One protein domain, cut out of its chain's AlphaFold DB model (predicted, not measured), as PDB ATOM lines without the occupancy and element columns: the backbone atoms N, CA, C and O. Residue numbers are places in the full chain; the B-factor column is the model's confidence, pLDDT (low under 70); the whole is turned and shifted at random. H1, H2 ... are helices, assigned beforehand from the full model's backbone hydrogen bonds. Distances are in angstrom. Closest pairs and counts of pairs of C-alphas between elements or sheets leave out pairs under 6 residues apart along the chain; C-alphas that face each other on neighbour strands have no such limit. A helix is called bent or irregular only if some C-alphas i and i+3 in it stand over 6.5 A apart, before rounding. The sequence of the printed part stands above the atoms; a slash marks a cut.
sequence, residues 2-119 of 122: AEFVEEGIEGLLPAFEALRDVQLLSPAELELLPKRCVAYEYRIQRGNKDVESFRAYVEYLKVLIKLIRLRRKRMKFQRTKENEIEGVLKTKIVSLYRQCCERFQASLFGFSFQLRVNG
ATOM      1  N   ALA A   2      54.037  13.953  -3.877       85.44
ATOM      2  CA  ALA A   2      52.633  14.330  -3.677       85.44
ATOM      3  C   ALA A   2      52.454  15.848  -3.481       85.44
ATOM      4  O   ALA A   2      51.727  16.454  -4.248       85.44
ATOM      5  N   GLU A   3      53.239  16.466  -2.594       88.38
ATOM      6  CA  GLU A   3      53.222  17.922  -2.352       88.38
ATOM      7  C   GLU A   3      53.432  18.757  -3.633       88.38
ATOM      8  O   GLU A   3      52.622  19.608  -3.961       88.38
ATOM      9  N   PHE A   4      54.453  18.441  -4.442       87.56
ATOM     10  CA  PHE A   4      54.680  19.127  -5.726       87.56
ATOM     11  C   PHE A   4      53.556  18.915  -6.751       87.56
ATOM     12  O   PHE A   4      53.359  19.744  -7.638       87.56
ATOM     13  N   VAL A   5      52.863  17.773  -6.688       90.50
ATOM     14  CA  VAL A   5      51.692  17.515  -7.533       90.50
ATOM     15  C   VAL A   5      50.517  18.357  -7.047       90.50
ATOM     16  O   VAL A   5      49.855  18.977  -7.872       90.50
ATOM     17  N   GLU A   6      50.280  18.406  -5.737       92.19
ATOM     18  CA  GLU A   6      49.223  19.204  -5.112       92.19
ATOM     19  C   GLU A   6      49.403  20.691  -5.418       92.19
ATOM     20  O   GLU A   6      48.519  21.274  -6.037       92.19
ATOM     21  N   GLU A   7      50.581  21.259  -5.153       92.88
ATOM     22  CA  GLU A   7      50.917  22.653  -5.487       92.88
ATOM     23  C   GLU A   7      50.703  22.940  -6.988       92.88
ATOM     24  O   GLU A   7      50.146  23.965  -7.397       92.88
ATOM     25  N   GLY A   8      51.094  21.987  -7.841       92.75
ATOM     26  CA  GLY A   8      50.907  22.077  -9.284       92.75
ATOM     27  C   GLY A   8      49.438  22.161  -9.714       92.75
ATOM     28  O   GLY A   8      49.154  22.836 -10.713       92.75
ATOM     29  N   ILE A   9      48.539  21.498  -8.983       95.69
ATOM     30  CA  ILE A   9      47.087  21.480  -9.211       95.69
ATOM     31  C   ILE A   9      46.391  22.662  -8.546       95.69
ATOM     32  O   ILE A   9      45.482  23.224  -9.156       95.69
ATOM     33  N   GLU A  10      46.819  23.078  -7.357       95.44
ATOM     34  CA  GLU A  10      46.292  24.256  -6.659       95.44
ATOM     35  C   GLU A  10      46.381  25.504  -7.537       95.44
ATOM     36  O   GLU A  10      45.396  26.225  -7.699       95.44
ATOM     37  N   GLY A  11      47.509  25.683  -8.232       95.12
ATOM     38  CA  GLY A  11      47.678  26.768  -9.200       95.12
ATOM     39  C   GLY A  11      46.701  26.735 -10.388       95.12
ATOM     40  O   GLY A  11      46.589  27.732 -11.096       95.12
ATOM     41  N   LEU A  12      45.995  25.624 -10.628       96.69
ATOM     42  CA  LEU A  12      44.988  25.471 -11.688       96.69
ATOM     43  C   LEU A  12      43.541  25.567 -11.184       96.69
ATOM     44  O   LEU A  12      42.638  25.726 -12.011       96.69
ATOM     45  N   LEU A  13      43.300  25.495  -9.869       95.31
ATOM     46  CA  LEU A  13      41.950  25.524  -9.291       95.31
ATOM     47  C   LEU A  13      41.118  26.736  -9.743       95.31
ATOM     48  O   LEU A  13      39.985  26.509 -10.176       95.31
ATOM     49  N   PRO A  14      41.657  27.975  -9.792       94.75
ATOM     50  CA  PRO A  14      40.873  29.128 -10.241       94.75
ATOM     51  C   PRO A  14      40.336  28.966 -11.671       94.75
ATOM     52  O   PRO A  14      39.202  29.342 -11.967       94.75
ATOM     53  N   ALA A  15      41.109  28.336 -12.566       95.06
ATOM     54  CA  ALA A  15      40.660  28.062 -13.930       95.06
ATOM     55  C   ALA A  15      39.564  26.991 -13.970       95.06
ATOM     56  O   ALA A  15      38.646  27.085 -14.786       95.06
ATOM     57  N   PHE A  16      39.650  25.963 -13.122       95.00
ATOM     58  CA  PHE A  16      38.647  24.897 -13.059       95.00
ATOM     59  C   PHE A  16      37.309  25.404 -12.521       95.00
ATOM     60  O   PHE A  16      36.261  25.038 -13.056       95.00
ATOM     61  N   GLU A  17      37.344  26.263 -11.506       92.69
ATOM     62  CA  GLU A  17      36.163  26.936 -10.960       92.69
ATOM     63  C   GLU A  17      35.532  27.852 -12.005       92.69
ATOM     64  O   GLU A  17      34.360  27.693 -12.346       92.69
ATOM     65  N   ALA A  18      36.331  28.721 -12.627       92.38
ATOM     66  CA  ALA A  18      35.844  29.593 -13.684       92.38
ATOM     67  C   ALA A  18      35.237  28.801 -14.858       92.38
ATOM     68  O   ALA A  18      34.177  29.183 -15.348       92.38
ATOM     69  N   LEU A  19      35.850  27.682 -15.278       92.00
ATOM     70  CA  LEU A  19      35.328  26.793 -16.328       92.00
ATOM     71  C   LEU A  19      33.993  26.135 -15.961       92.00
ATOM     72  O   LEU A  19      33.167  25.920 -16.854       92.00
ATOM     73  N   ARG A  20      33.783  25.822 -14.677       90.19
ATOM     74  CA  ARG A  20      32.512  25.298 -14.161       90.19
ATOM     75  C   ARG A  20      31.402  26.334 -14.300       90.19
ATOM     76  O   ARG A  20      30.316  25.991 -14.761       90.19
ATOM     77  N   ASP A  21      31.700  27.587 -13.973       88.12
ATOM     78  CA  ASP A  21      30.716  28.671 -13.978       88.12
ATOM     79  C   ASP A  21      30.267  29.052 -15.389       88.12
ATOM     80  O   ASP A  21      29.082  29.258 -15.640       88.12
ATOM     81  N   VAL A  22      31.211  29.142 -16.329       87.00
ATOM     82  CA  VAL A  22      30.922  29.590 -17.705       87.00
ATOM     83  C   VAL A  22      30.397  28.477 -18.614       87.00
ATOM     84  O   VAL A  22      30.071  28.746 -19.767       87.00
ATOM     85  N   GLN A  23      30.356  27.229 -18.126       85.62
ATOM     86  CA  GLN A  23      29.824  26.055 -18.835       85.62
ATOM     87  C   GLN A  23      30.382  25.868 -20.261       85.62
ATOM     88  O   GLN A  23      29.720  25.356 -21.164       85.62
ATOM     89  N   LEU A  24      31.644  26.261 -20.478       87.88
ATOM     90  CA  LEU A  24      32.332  26.083 -21.762       87.88
ATOM     91  C   LEU A  24      32.729  24.620 -22.008       87.88
ATOM     92  O   LEU A  24      33.018  24.240 -23.144       87.88
ATOM     93  N   LEU A  25      32.756  23.796 -20.959       90.19
ATOM     94  CA  LEU A  25      33.013  22.362 -21.016       90.19
ATOM     95  C   LEU A  25      31.750  21.579 -20.662       90.19
ATOM     96  O   LEU A  25      30.956  22.015 -19.831       90.19
ATOM     97  N   SER A  26      31.577  20.412 -21.280       91.81
ATOM     98  CA  SER A  26      30.546  19.468 -20.848       91.81
ATOM     99  C   SER A  26      30.855  18.952 -19.435       91.81
ATOM    100  O   SER A  26      32.024  18.931 -19.036       91.81
ATOM    101  N   PRO A  27      29.848  18.472 -18.683       92.44
ATOM    102  CA  PRO A  27      30.061  17.938 -17.337       92.44
ATOM    103  C   PRO A  27      31.130  16.835 -17.291       92.44
ATOM    104  O   PRO A  27      31.999  16.851 -16.423       92.44
ATOM    105  N   ALA A  28      31.130  15.938 -18.282       94.88
ATOM    106  CA  ALA A  28      32.120  14.868 -18.394       94.88
ATOM    107  C   ALA A  28      33.543  15.400 -18.652       94.88
ATOM    108  O   ALA A  28      34.511  14.909 -18.074       94.88
ATOM    109  N   GLU A  29      33.695  16.423 -19.499       94.69
ATOM    110  CA  GLU A  29      34.997  17.064 -19.723       94.69
ATOM    111  C   GLU A  29      35.506  17.762 -18.460       94.69
ATOM    112  O   GLU A  29      36.692  17.654 -18.147       94.69
ATOM    113  N   LEU A  30      34.621  18.441 -17.726       94.31
ATOM    114  CA  LEU A  30      34.964  19.140 -16.491       94.31
ATOM    115  C   LEU A  30      35.384  18.167 -15.377       94.31
ATOM    116  O   LEU A  30      36.298  18.470 -14.617       94.31
ATOM    117  N   GLU A  31      34.772  16.985 -15.311       94.62
ATOM    118  CA  GLU A  31      35.143  15.937 -14.353       94.62
ATOM    119  C   GLU A  31      36.503  15.295 -14.682       94.62
ATOM    120  O   GLU A  31      37.298  14.972 -13.795       94.62
ATOM    121  N   LEU A  32      36.795  15.108 -15.972       96.38
ATOM    122  CA  LEU A  32      38.047  14.498 -16.427       96.38
ATOM    123  C   LEU A  32      39.228  15.473 -16.415       96.38
ATOM    124  O   LEU A  32      40.375  15.028 -16.340       96.38
ATOM    125  N   LEU A  33      38.975  16.778 -16.503       96.06
ATOM    126  CA  LEU A  33      40.013  17.797 -16.626       96.06
ATOM    127  C   LEU A  33      41.013  17.775 -15.447       96.06
ATOM    128  O   LEU A  33      42.204  17.599 -15.723       96.06
ATOM    129  N   PRO A  34      40.591  17.849 -14.166       95.56
ATOM    130  CA  PRO A  34      41.516  17.771 -13.034       95.56
ATOM    131  C   PRO A  34      42.266  16.438 -12.990       95.56
ATOM    132  O   PRO A  34      43.477  16.421 -12.788       95.56
ATOM    133  N   LYS A  35      41.577  15.319 -13.268       96.56
ATOM    134  CA  LYS A  35      42.174  13.970 -13.287       96.56
ATOM    135  C   LYS A  35      43.322  13.878 -14.300       96.56
ATOM    136  O   LYS A  35      44.368  13.297 -14.013       96.56
ATOM    137  N   ARG A  36      43.150  14.482 -15.481       97.25
ATOM    138  CA  ARG A  36      44.194  14.551 -16.514       97.25
ATOM    139  C   ARG A  36      45.365  15.422 -16.079       97.25
ATOM    140  O   ARG A  36      46.502  14.988 -16.238       97.25
ATOM    141  N   CYS A  37      45.109  16.604 -15.516       97.31
ATOM    142  CA  CYS A  37      46.176  17.471 -15.015       97.31
ATOM    143  C   CYS A  37      46.992  16.769 -13.922       97.31
ATOM    144  O   CYS A  37      48.212  16.726 -14.032       97.31
ATOM    145  N   VAL A  38      46.338  16.105 -12.960       96.50
ATOM    146  CA  VAL A  38      47.007  15.302 -11.917       96.50
ATOM    147  C   VAL A  38      47.923  14.252 -12.547       96.50
ATOM    148  O   VAL A  38      49.086  14.134 -12.170       96.50
ATOM    149  N   ALA A  39      47.441  13.520 -13.554       96.00
ATOM    150  CA  ALA A  39      48.255  12.522 -14.243       96.00
ATOM    151  C   ALA A  39      49.497  13.131 -14.924       96.00
ATOM    152  O   ALA A  39      50.557  12.504 -14.924       96.00
ATOM    153  N   TYR A  40      49.393  14.339 -15.485       96.25
ATOM    154  CA  TYR A  40      50.543  15.048 -16.047       96.25
ATOM    155  C   TYR A  40      51.516  15.551 -14.974       96.25
ATOM    156  O   TYR A  40      52.719  15.349 -15.141       96.25
ATOM    157  N   GLU A  41      51.028  16.122 -13.868       95.25
ATOM    158  CA  GLU A  41      51.875  16.515 -12.731       95.25
ATOM    159  C   GLU A  41      52.673  15.314 -12.211       95.25
ATOM    160  O   GLU A  41      53.896  15.366 -12.080       95.25
ATOM    161  N   TYR A  42      52.012  14.173 -12.011       93.88
ATOM    162  CA  TYR A  42      52.692  12.945 -11.601       93.88
ATOM    163  C   TYR A  42      53.780  12.521 -12.592       93.88
ATOM    164  O   TYR A  42      54.867  12.109 -12.176       93.88
ATOM    165  N   ARG A  43      53.513  12.625 -13.901       91.69
ATOM    166  CA  ARG A  43      54.483  12.265 -14.947       91.69
ATOM    167  C   ARG A  43      55.731  13.143 -14.893       91.69
ATOM    168  O   ARG A  43      56.827  12.591 -14.910       91.69
ATOM    169  N   ILE A  44      55.590  14.464 -14.767       91.56
ATOM    170  CA  ILE A  44      56.748  15.380 -14.715       91.56
ATOM    171  C   ILE A  44      57.523  15.296 -13.386       91.56
ATOM    172  O   ILE A  44      58.704  15.661 -13.327       91.56
ATOM    173  N   GLN A  45      56.890  14.793 -12.318       88.62
ATOM    174  CA  GLN A  45      57.530  14.602 -11.011       88.62
ATOM    175  C   GLN A  45      58.182  13.221 -10.817       88.62
ATOM    176  O   GLN A  45      59.019  13.084  -9.919       88.62
ATOM    177  N   ARG A  46      57.857  12.209 -11.639       84.12
ATOM    178  CA  ARG A  46      58.421  10.839 -11.573       84.12
ATOM    179  C   ARG A  46      59.949  10.842 -11.678       84.12
ATOM    180  O   ARG A  46      60.475  11.711 -12.334       84.12
ATOM    181  N   GLY A  47      60.669   9.886 -11.073       67.69
ATOM    182  CA  GLY A  47      62.147   9.871 -11.022       67.69
ATOM    183  C   GLY A  47      62.884   9.877 -12.377       67.69
ATOM    184  O   GLY A  47      63.877  10.584 -12.511       67.69
ATOM    185  N   ASN A  48      62.366   9.173 -13.393       70.62
ATOM    186  CA  ASN A  48      62.912   9.181 -14.760       70.62
ATOM    187  C   ASN A  48      62.253  10.300 -15.573       70.62
ATOM    188  O   ASN A  48      61.232  10.094 -16.229       70.62
ATOM    189  N   LYS A  49      62.802  11.506 -15.442       70.19
ATOM    190  CA  LYS A  49      62.205  12.759 -15.919       70.19
ATOM    191  C   LYS A  49      62.620  12.989 -17.362       70.19
ATOM    192  O   LYS A  49      63.806  13.147 -17.623       70.19
ATOM    193  N   ASP A  50      61.647  13.039 -18.265       82.12
ATOM    194  CA  ASP A  50      61.873  13.252 -19.696       82.12
ATOM    195  C   ASP A  50      61.257  14.580 -20.165       82.12
ATOM    196  O   ASP A  50      60.164  14.965 -19.729       82.12
ATOM    197  N   VAL A  51      61.949  15.262 -21.077       86.75
ATOM    198  CA  VAL A  51      61.520  16.494 -21.757       86.75
ATOM    199  C   VAL A  51      60.169  16.288 -22.446       86.75
ATOM    200  O   VAL A  51      59.308  17.173 -22.408       86.75
ATOM    201  N   GLU A  52      59.924  15.099 -23.001       88.62
ATOM    202  CA  GLU A  52      58.654  14.779 -23.663       88.62
ATOM    203  C   GLU A  52      57.456  14.804 -22.701       88.62
ATOM    204  O   GLU A  52      56.344  15.145 -23.107       88.62
ATOM    205  N   SER A  53      57.662  14.550 -21.402       91.25
ATOM    206  CA  SER A  53      56.586  14.674 -20.405       91.25
ATOM    207  C   SER A  53      56.144  16.128 -20.223       91.25
ATOM    208  O   SER A  53      54.943  16.405 -20.160       91.25
ATOM    209  N   PHE A  54      57.097  17.067 -20.203       91.62
ATOM    210  CA  PHE A  54      56.801  18.502 -20.167       91.62
ATOM    211  C   PHE A  54      56.121  18.950 -21.459       91.62
ATOM    212  O   PHE A  54      55.095  19.633 -21.417       91.62
ATOM    213  N   ARG A  55      56.642  18.515 -22.612       91.31
ATOM    214  CA  ARG A  55      56.071  18.831 -23.927       91.31
ATOM    215  C   ARG A  55      54.625  18.359 -24.047       91.31
ATOM    216  O   ARG A  55      53.766  19.139 -24.453       91.31
ATOM    217  N   ALA A  56      54.344  17.116 -23.660       94.19
ATOM    218  CA  ALA A  56      53.003  16.545 -23.721       94.19
ATOM    219  C   ALA A  56      52.006  17.325 -22.853       94.19
ATOM    220  O   ALA A  56      50.868  17.548 -23.272       94.19
ATOM    221  N   TYR A  57      52.428  17.772 -21.668       96.06
ATOM    222  CA  TYR A  57      51.567  18.562 -20.795       96.06
ATOM    223  C   TYR A  57      51.309  19.964 -21.361       96.06
ATOM    224  O   TYR A  57      50.169  20.422 -21.417       96.06
ATOM    225  N   VAL A  58      52.349  20.629 -21.867       94.62
ATOM    226  CA  VAL A  58      52.200  21.938 -22.508       94.62
ATOM    227  C   VAL A  58      51.266  21.870 -23.717       94.62
ATOM    228  O   VAL A  58      50.382  22.718 -23.858       94.62
ATOM    229  N   GLU A  59      51.422  20.871 -24.586       95.12
ATOM    230  CA  GLU A  59      50.545  20.715 -25.750       95.12
ATOM    231  C   GLU A  59      49.098  20.429 -25.339       95.12
ATOM    232  O   GLU A  59      48.177  21.017 -25.911       95.12
ATOM    233  N   TYR A  60      48.881  19.631 -24.291       97.56
ATOM    234  CA  TYR A  60      47.551  19.441 -23.715       97.56
ATOM    235  C   TYR A  60      46.911  20.771 -23.280       97.56
ATOM    236  O   TYR A  60      45.783  21.075 -23.683       97.56
ATOM    237  N   LEU A  61      47.636  21.606 -22.529       96.94
ATOM    238  CA  LEU A  61      47.133  22.908 -22.075       96.94
ATOM    239  C   LEU A  61      46.883  23.873 -23.248       96.94
ATOM    240  O   LEU A  61      45.882  24.592 -23.256       96.94
ATOM    241  N   LYS A  62      47.724  23.861 -24.288       95.50
ATOM    242  CA  LYS A  62      47.495  24.656 -25.509       95.50
ATOM    243  C   LYS A  62      46.239  24.219 -26.256       95.50
ATOM    244  O   LYS A  62      45.480  25.072 -26.721       95.50
ATOM    245  N   VAL A  63      46.016  22.912 -26.396       96.38
ATOM    246  CA  VAL A  63      44.801  22.369 -27.022       96.38
ATOM    247  C   VAL A  63      43.567  22.774 -26.219       96.38
ATOM    248  O   VAL A  63      42.585  23.217 -26.815       96.38
ATOM    249  N   LEU A  64      43.638  22.722 -24.888       95.94
ATOM    250  CA  LEU A  64      42.570  23.192 -24.009       95.94
ATOM    251  C   LEU A  64      42.260  24.684 -24.229       95.94
ATOM    252  O   LEU A  64      41.104  25.031 -24.465       95.94
ATOM    253  N   ILE A  65      43.273  25.558 -24.261       94.88
ATOM    254  CA  ILE A  65      43.091  26.993 -24.557       94.88
ATOM    255  C   ILE A  65      42.434  27.195 -25.932       94.88
ATOM    256  O   ILE A  65      41.511  28.002 -26.072       94.88
ATOM    257  N   LYS A  66      42.877  26.465 -26.965       94.44
ATOM    258  CA  LYS A  66      42.279  26.542 -28.311       94.44
ATOM    259  C   LYS A  66      40.805  26.125 -28.299       94.44
ATOM    260  O   LYS A  66      39.986  26.802 -28.922       94.44
ATOM    261  N   LEU A  67      40.467  25.052 -27.581       94.12
ATOM    262  CA  LEU A  67      39.094  24.566 -27.435       94.12
ATOM    263  C   LEU A  67      38.201  25.609 -26.753       94.12
ATOM    264  O   LEU A  67      37.132  25.930 -27.276       94.12
ATOM    265  N   ILE A  68      38.661  26.170 -25.632       91.94
ATOM    266  CA  ILE A  68      37.951  27.207 -24.868       91.94
ATOM    267  C   ILE A  68      37.669  28.416 -25.766       91.94
ATOM    268  O   ILE A  68      36.515  28.824 -25.913       91.94
ATOM    269  N   ARG A  69      38.689  28.926 -26.467       89.94
ATOM    270  CA  ARG A  69      38.548  30.050 -27.408       89.94
ATOM    271  C   ARG A  69      37.549  29.764 -28.525       89.94
ATOM    272  O   ARG A  69      36.761  30.638 -28.886       89.94
ATOM    273  N   LEU A  70      37.566  28.553 -29.085       91.12
ATOM    274  CA  LEU A  70      36.634  28.159 -30.142       91.12
ATOM    275  C   LEU A  70      35.187  28.126 -29.632       91.12
ATOM    276  O   LEU A  70      34.288  28.612 -30.320       91.12
ATOM    277  N   ARG A  71      34.952  27.586 -28.432       91.12
ATOM    278  CA  ARG A  71      33.612  27.515 -27.831       91.12
ATOM    279  C   ARG A  71      33.089  28.894 -27.422       91.12
ATOM    280  O   ARG A  71      31.945  29.199 -27.750       91.12
ATOM    281  N   ARG A  72      33.935  29.772 -26.862       87.56
ATOM    282  CA  ARG A  72      33.582  31.182 -26.587       87.56
ATOM    283  C   ARG A  72      33.087  31.897 -27.846       87.56
ATOM    284  O   ARG A  72      32.017  32.500 -27.829       87.56
ATOM    285  N   LYS A  73      33.818  31.767 -28.964       86.19
ATOM    286  CA  LYS A  73      33.424  32.367 -30.254       86.19
ATOM    287  C   LYS A  73      32.043  31.897 -30.722       86.19
ATOM    288  O   LYS A  73      31.290  32.696 -31.267       86.19
ATOM    289  N   ARG A  74      31.705  30.621 -30.505       85.44
ATOM    290  CA  ARG A  74      30.402  30.052 -30.892       85.44
ATOM    291  C   ARG A  74      29.255  30.553 -30.020       85.44
ATOM    292  O   ARG A  74      28.175  30.796 -30.541       85.44
ATOM    293  N   MET A  75      29.486  30.729 -28.721       77.44
ATOM    294  CA  MET A  75      28.433  31.110 -27.775       77.44
ATOM    295  C   MET A  75      28.083  32.608 -27.797       77.44
ATOM    296  O   MET A  75      27.198  33.020 -27.056       77.44
ATOM    297  N   LYS A  76      28.763  33.439 -28.611       66.88
ATOM    298  CA  LYS A  76      28.662  34.920 -28.607       66.88
ATOM    299  C   LYS A  76      28.819  35.555 -27.212       66.88
ATOM    300  O   LYS A  76      28.535  36.738 -27.038       66.88
ATOM    301  N   PHE A  77      29.291  34.785 -26.230       59.19
ATOM    302  CA  PHE A  77      29.480  35.236 -24.866       59.19
ATOM    303  C   PHE A  77      30.703  36.145 -24.817       59.19
ATOM    304  O   PHE A  77      31.814  35.773 -25.209       59.19
ATOM    305  N   GLN A  78      30.445  37.369 -24.368       55.09
ATOM    306  CA  GLN A  78      31.437  38.390 -24.081       55.09
ATOM    307  C   GLN A  78      32.464  37.849 -23.073       55.09
ATOM    308  O   GLN A  78      32.123  37.029 -22.230       55.09
ATOM    309  N   ARG A  79      33.706  38.324 -23.231       56.81
ATOM    310  CA  ARG A  79      34.947  38.324 -22.413       56.81
ATOM    311  C   ARG A  79      34.959  37.914 -20.919       56.81
ATOM    312  O   ARG A  79      36.024  37.971 -20.310       56.81
ATOM    313  N   THR A  80      33.861  37.518 -20.289       62.19
ATOM    314  CA  THR A  80      33.792  37.173 -18.866       62.19
ATOM    315  C   THR A  80      34.755  36.025 -18.546       62.19
ATOM    316  O   THR A  80      34.762  34.997 -19.228       62.19
ATOM    317  N   LYS A  81      35.604  36.209 -17.529       68.56
ATOM    318  CA  LYS A  81      36.588  35.223 -17.048       68.56
ATOM    319  C   LYS A  81      37.659  34.781 -18.066       68.56
ATOM    320  O   LYS A  81      38.218  33.699 -17.925       68.56
ATOM    321  N   GLU A  82      37.950  35.556 -19.121       71.81
ATOM    322  CA  GLU A  82      39.050  35.219 -20.059       71.81
ATOM    323  C   GLU A  82      40.412  35.179 -19.353       71.81
ATOM    324  O   GLU A  82      41.155  34.209 -19.467       71.81
ATOM    325  N   ASN A  83      40.716  36.191 -18.544       75.94
ATOM    326  CA  ASN A  83      41.974  36.209 -17.798       75.94
ATOM    327  C   ASN A  83      42.018  35.143 -16.690       75.94
ATOM    328  O   ASN A  83      43.082  34.593 -16.426       75.94
ATOM    329  N   GLU A  84      40.877  34.809 -16.083       86.25
ATOM    330  CA  GLU A  84      40.791  33.796 -15.018       86.25
ATOM    331  C   GLU A  84      41.040  32.373 -15.538       86.25
ATOM    332  O   GLU A  84      41.609  31.551 -14.827       86.25
ATOM    333  N   ILE A  85      40.658  32.077 -16.785       92.31
ATOM    334  CA  ILE A  85      40.851  30.750 -17.377       92.31
ATOM    335  C   ILE A  85      42.132  30.730 -18.208       92.31
ATOM    336  O   ILE A  85      43.106  30.064 -17.854       92.31
ATOM    337  N   GLU A  86      42.164  31.457 -19.326       92.00
ATOM    338  CA  GLU A  86      43.304  31.442 -20.235       92.00
ATOM    339  C   GLU A  86      44.570  31.978 -19.560       92.00
ATOM    340  O   GLU A  86      45.640  31.425 -19.797       92.00
ATOM    341  N   GLY A  87      44.473  32.998 -18.704       92.12
ATOM    342  CA  GLY A  87      45.628  33.535 -17.974       92.12
ATOM    343  C   GLY A  87      46.275  32.499 -17.055       92.12
ATOM    344  O   GLY A  87      47.479  32.273 -17.148       92.12
ATOM    345  N   VAL A  88      45.485  31.788 -16.250       95.50
ATOM    346  CA  VAL A  88      45.983  30.724 -15.361       95.50
ATOM    347  C   VAL A  88      46.622  29.578 -16.155       95.50
ATOM    348  O   VAL A  88      47.739  29.153 -15.849       95.50
ATOM    349  N   LEU A  89      45.975  29.120 -17.233       95.75
ATOM    350  CA  LEU A  89      46.532  28.072 -18.100       95.75
ATOM    351  C   LEU A  89      47.842  28.522 -18.770       95.75
ATOM    352  O   LEU A  89      48.775  27.727 -18.902       95.75
ATOM    353  N   LYS A  90      47.937  29.796 -19.170       94.69
ATOM    354  CA  LYS A  90      49.164  30.383 -19.719       94.69
ATOM    355  C   LYS A  90      50.285  30.428 -18.685       94.69
ATOM    356  O   LYS A  90      51.392  29.989 -18.992       94.69
ATOM    357  N   THR A  91      49.998  30.883 -17.468       93.81
ATOM    358  CA  THR A  91      50.963  30.897 -16.358       93.81
ATOM    359  C   THR A  91      51.489  29.494 -16.072       93.81
ATOM    360  O   THR A  91      52.697  29.311 -15.912       93.81
ATOM    361  N   LYS A  92      50.620  28.474 -16.108       95.69
ATOM    362  CA  LYS A  92      51.049  27.077 -15.970       95.69
ATOM    363  C   LYS A  92      51.975  26.631 -17.102       95.69
ATOM    364  O   LYS A  92      52.986  25.989 -16.841       95.69
ATOM    365  N   ILE A  93      51.676  26.978 -18.354       95.00
ATOM    366  CA  ILE A  93      52.561  26.666 -19.491       95.00
ATOM    367  C   ILE A  93      53.945  27.302 -19.295       95.00
ATOM    368  O   ILE A  93      54.959  26.631 -19.493       95.00
ATOM    369  N   VAL A  94      54.001  28.567 -18.871       91.81
ATOM    370  CA  VAL A  94      55.266  29.263 -18.588       91.81
ATOM    371  C   VAL A  94      56.034  28.572 -17.459       91.81
ATOM    372  O   VAL A  94      57.240  28.357 -17.595       91.81
ATOM    373  N   SER A  95      55.363  28.160 -16.379       92.50
ATOM    374  CA  SER A  95      56.030  27.459 -15.276       92.50
ATOM    375  C   SER A  95      56.564  26.085 -15.692       92.50
ATOM    376  O   SER A  95      57.688  25.746 -15.331       92.50
ATOM    377  N   LEU A  96      55.834  25.334 -16.526       92.00
ATOM    378  CA  LEU A  96      56.310  24.066 -17.096       92.00
ATOM    379  C   LEU A  96      57.561  24.267 -17.952       92.00
ATOM    380  O   LEU A  96      58.509  23.490 -17.848       92.00
ATOM    381  N   TYR A  97      57.591  25.320 -18.771       87.75
ATOM    382  CA  TYR A  97      58.781  25.653 -19.549       87.75
ATOM    383  C   TYR A  97      59.961  26.030 -18.662       87.75
ATOM    384  O   TYR A  97      61.063  25.536 -18.886       87.75
ATOM    385  N   ARG A  98      59.734  26.847 -17.630       87.69
ATOM    386  CA  ARG A  98      60.772  27.223 -16.668       87.69
ATOM    387  C   ARG A  98      61.352  25.999 -15.959       87.69
ATOM    388  O   ARG A  98      62.563  25.813 -15.993       87.69
ATOM    389  N   GLN A  99      60.499  25.127 -15.422       88.69
ATOM    390  CA  GLN A  99      60.915  23.880 -14.771       88.69
ATOM    391  C   GLN A  99      61.693  22.964 -15.724       88.69
ATOM    392  O   GLN A  99      62.683  22.353 -15.328       88.69
ATOM    393  N   CYS A 100      61.265  22.874 -16.986       87.31
ATOM    394  CA  CYS A 100      61.974  22.109 -18.005       87.31
ATOM    395  C   CYS A 100      63.369  22.702 -18.275       87.31
ATOM    396  O   CYS A 100      64.356  21.972 -18.276       87.31
ATOM    397  N   CYS A 101      63.483  24.020 -18.455       84.25
ATOM    398  CA  CYS A 101      64.766  24.689 -18.695       84.25
ATOM    399  C   CYS A 101      65.728  24.561 -17.506       84.25
ATOM    400  O   CYS A 101      66.885  24.199 -17.701       84.25
ATOM    401  N   GLU A 102      65.245  24.815 -16.286       84.25
ATOM    402  CA  GLU A 102      66.028  24.678 -15.050       84.25
ATOM    403  C   GLU A 102      66.555  23.249 -14.881       84.25
ATOM    404  O   GLU A 102      67.689  23.047 -14.450       84.25
ATOM    405  N   ARG A 103      65.750  22.251 -15.263       83.69
ATOM    406  CA  ARG A 103      66.091  20.838 -15.094       83.69
ATOM    407  C   ARG A 103      66.996  20.278 -16.194       83.69
ATOM    408  O   ARG A 103      67.818  19.422 -15.887       83.69
ATOM    409  N   PHE A 104      66.848  20.713 -17.446       83.25
ATOM    410  CA  PHE A 104      67.554  20.108 -18.586       83.25
ATOM    411  C   PHE A 104      68.678  20.967 -19.183       83.25
ATOM    412  O   PHE A 104      69.351  20.469 -20.078       83.25
ATOM    413  N   GLN A 105      68.903  22.200 -18.698       68.06
ATOM    414  CA  GLN A 105      70.013  23.144 -18.980       68.06
ATOM    415  C   GLN A 105      70.359  23.483 -20.458       68.06
ATOM    416  O   GLN A 105      70.856  24.575 -20.712       68.06
ATOM    417  N   ALA A 106      70.079  22.630 -21.449       52.47
ATOM    418  CA  ALA A 106      70.630  22.689 -22.807       52.47
ATOM    419  C   ALA A 106      69.578  22.769 -23.935       52.47
ATOM    420  O   ALA A 106      69.924  23.072 -25.074       52.47
ATOM    421  N   SER A 107      68.279  22.584 -23.663       54.47
ATOM    422  CA  SER A 107      67.215  22.694 -24.685       54.47
ATOM    423  C   SER A 107      66.667  24.126 -24.850       54.47
ATOM    424  O   SER A 107      65.482  24.322 -25.121       54.47
ATOM    425  N   LEU A 108      67.509  25.146 -24.654       52.59
ATOM    426  CA  LEU A 108      67.122  26.566 -24.578       52.59
ATOM    427  C   LEU A 108      66.682  27.184 -25.922       52.59
ATOM    428  O   LEU A 108      65.907  28.144 -25.933       52.59
ATOM    429  N   PHE A 109      67.141  26.643 -27.056       49.62
ATOM    430  CA  PHE A 109      67.007  27.327 -28.351       49.62
ATOM    431  C   PHE A 109      65.620  27.190 -29.007       49.62
ATOM    432  O   PHE A 109      65.145  28.127 -29.639       49.62
ATOM    433  N   GLY A 110      64.924  26.062 -28.824       55.09
ATOM    434  CA  GLY A 110      63.581  25.866 -29.396       55.09
ATOM    435  C   GLY A 110      62.451  26.479 -28.558       55.09
ATOM    436  O   GLY A 110      61.461  26.975 -29.093       55.09
ATOM    437  N   PHE A 111      62.593  26.473 -27.231       54.03
ATOM    438  CA  PHE A 111      61.492  26.790 -26.316       54.03
ATOM    439  C   PHE A 111      61.331  28.282 -26.005       54.03
ATOM    440  O   PHE A 111      60.200  28.759 -25.899       54.03
ATOM    441  N   SER A 112      62.431  29.036 -25.933       51.94
ATOM    442  CA  SER A 112      62.401  30.501 -25.796       51.94
ATOM    443  C   SER A 112      61.740  31.173 -27.008       51.94
ATOM    444  O   SER A 112      60.889  32.051 -26.849       51.94
ATOM    445  N   PHE A 113      62.037  30.684 -28.218       52.72
ATOM    446  CA  PHE A 113      61.357  31.094 -29.448       52.72
ATOM    447  C   PHE A 113      59.853  30.800 -29.385       52.72
ATOM    448  O   PHE A 113      59.034  31.652 -29.725       52.72
ATOM    449  N   GLN A 114      59.461  29.628 -28.877       56.19
ATOM    450  CA  GLN A 114      58.054  29.238 -28.832       56.19
ATOM    451  C   GLN A 114      57.226  30.041 -27.816       56.19
ATOM    452  O   GLN A 114      56.052  30.310 -28.076       56.19
ATOM    453  N   LEU A 115      57.815  30.461 -26.693       58.31
ATOM    454  CA  LEU A 115      57.171  31.359 -25.728       58.31
ATOM    455  C   LEU A 115      56.861  32.734 -26.339       58.31
ATOM    456  O   LEU A 115      55.734  33.219 -26.205       58.31
ATOM    457  N   ARG A 116      57.822  33.306 -27.076       54.53
ATOM    458  CA  ARG A 116      57.667  34.590 -27.779       54.53
ATOM    459  C   ARG A 116      56.669  34.491 -28.937       54.53
ATOM    460  O   ARG A 116      55.757  35.301 -29.036       54.53
ATOM    461  N   VAL A 117      56.766  33.451 -29.768       57.66
ATOM    462  CA  VAL A 117      55.857  33.239 -30.916       57.66
ATOM    463  C   VAL A 117      54.402  33.040 -30.485       57.66
ATOM    464  O   VAL A 117      53.489  33.433 -31.204       57.66
ATOM    465  N   ASN A 118      54.157  32.436 -29.321       56.06
ATOM    466  CA  ASN A 118      52.795  32.208 -28.844       56.06
ATOM    467  C   ASN A 118      52.258  33.323 -27.919       56.06
ATOM    468  O   ASN A 118      51.158  33.169 -27.382       56.06
ATOM    469  N   GLY A 119      52.992  34.430 -27.740       59.41
ATOM    470  CA  GLY A 119      52.548  35.576 -26.936       59.41
ATOM    471  C   GLY A 119      52.345  35.238 -25.455       59.41
ATOM    472  O   GLY A 119      51.352  35.652 -24.853       59.41
TER     473      GLY A 119
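Overview. This is residues 2 to 119 of the 122 residues of an uncharacterized protein of Gongylonema pulchrum (UniProt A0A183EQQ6). Four helices, H2 to H5, run side by side in an up-and-down bundle, each against the one before it, with H2 and H3 packed over the longer pair H4 and H5. H1 comes before H2 and crosses H3 at a slant, while H6, after H5, folds back at the far side of the H4 and H5 pair from H1. The printed part has 118 residues with six named helices, H1 to H6 in order, and no named strand; the class is all helix. It is compact, with a radius of gyration of the C-alphas of 14.8 A, and flat, spanning 44 by 32 by 17 A.

Arrangement. H1, residues 2 to 10, and H2, residues 13 to 22, meet only through their link. H1 touches H3, residues 27 to 45, at a steep tilt of 43 degrees, opposite ways; the closest C-alphas are those of Val 5 and Glu 41, 5.3 A apart. H2 and H3 form a hairpin at 17 degrees, a shallow tilt, in which residues 30 to 34 alone of H3 touch H2, closest at the C-alphas of Arg 20 and Leu 30, 7.0 A. H3 and H4, residues 51 to 75, form a hairpin at 22 degrees, touching with residues 37 to 44 and 53 to 57 alone; the closest C-alphas are those of Ile 44 and Ser 53, 5.7 A. H4 and H5, residues 82 to 104, form a hairpin at 12 degrees, closest at the C-alphas of Val 58 and Ile 93, 5.6 A. H5 also touches H2, with its residues 84 to 89 alone, and the C-alphas of Ala 15 and Ile 85 come to 4.4 A. H2 and H4 are apart, and so are H3 and H5. H6, residues 108 to 117, forms a hairpin with H5 but only just touches it, with 3 pairs of C-alphas within 8 A, the closest those of Cys 101 and Leu 108, 6.6 A. Each O i to N i+4 pair is within hydrogen-bond range in H1, H2 and H4, against 13 of 15 in H3, 18 of 19 in H5 and 4 of 6 in H6.

Along the chain. H1 begins at C-alpha 2, (52.633, 14.330, -3.677). H3 is 28.4 A long and only just irregular: C-alphas 31 and 34 are 6.8 A apart. H4 is 36.7 A long, from C-alpha 51 at (61.520, 16.494, -21.757), and H5 is 32.3 A. H1 is 12.2 A long, and H2 and H6 are 14.5 A each; H6 ends at C-alpha 117, (55.857, 33.239, -30.916).

Size, cuts and confidence. The C-alphas farthest apart, of Gly 47 and Lys 76, are 45.4 A apart. The printed part has no cut, and no link is long. Residue 47 and residues 76 to 81 and 105 to 119 have pLDDT under 70.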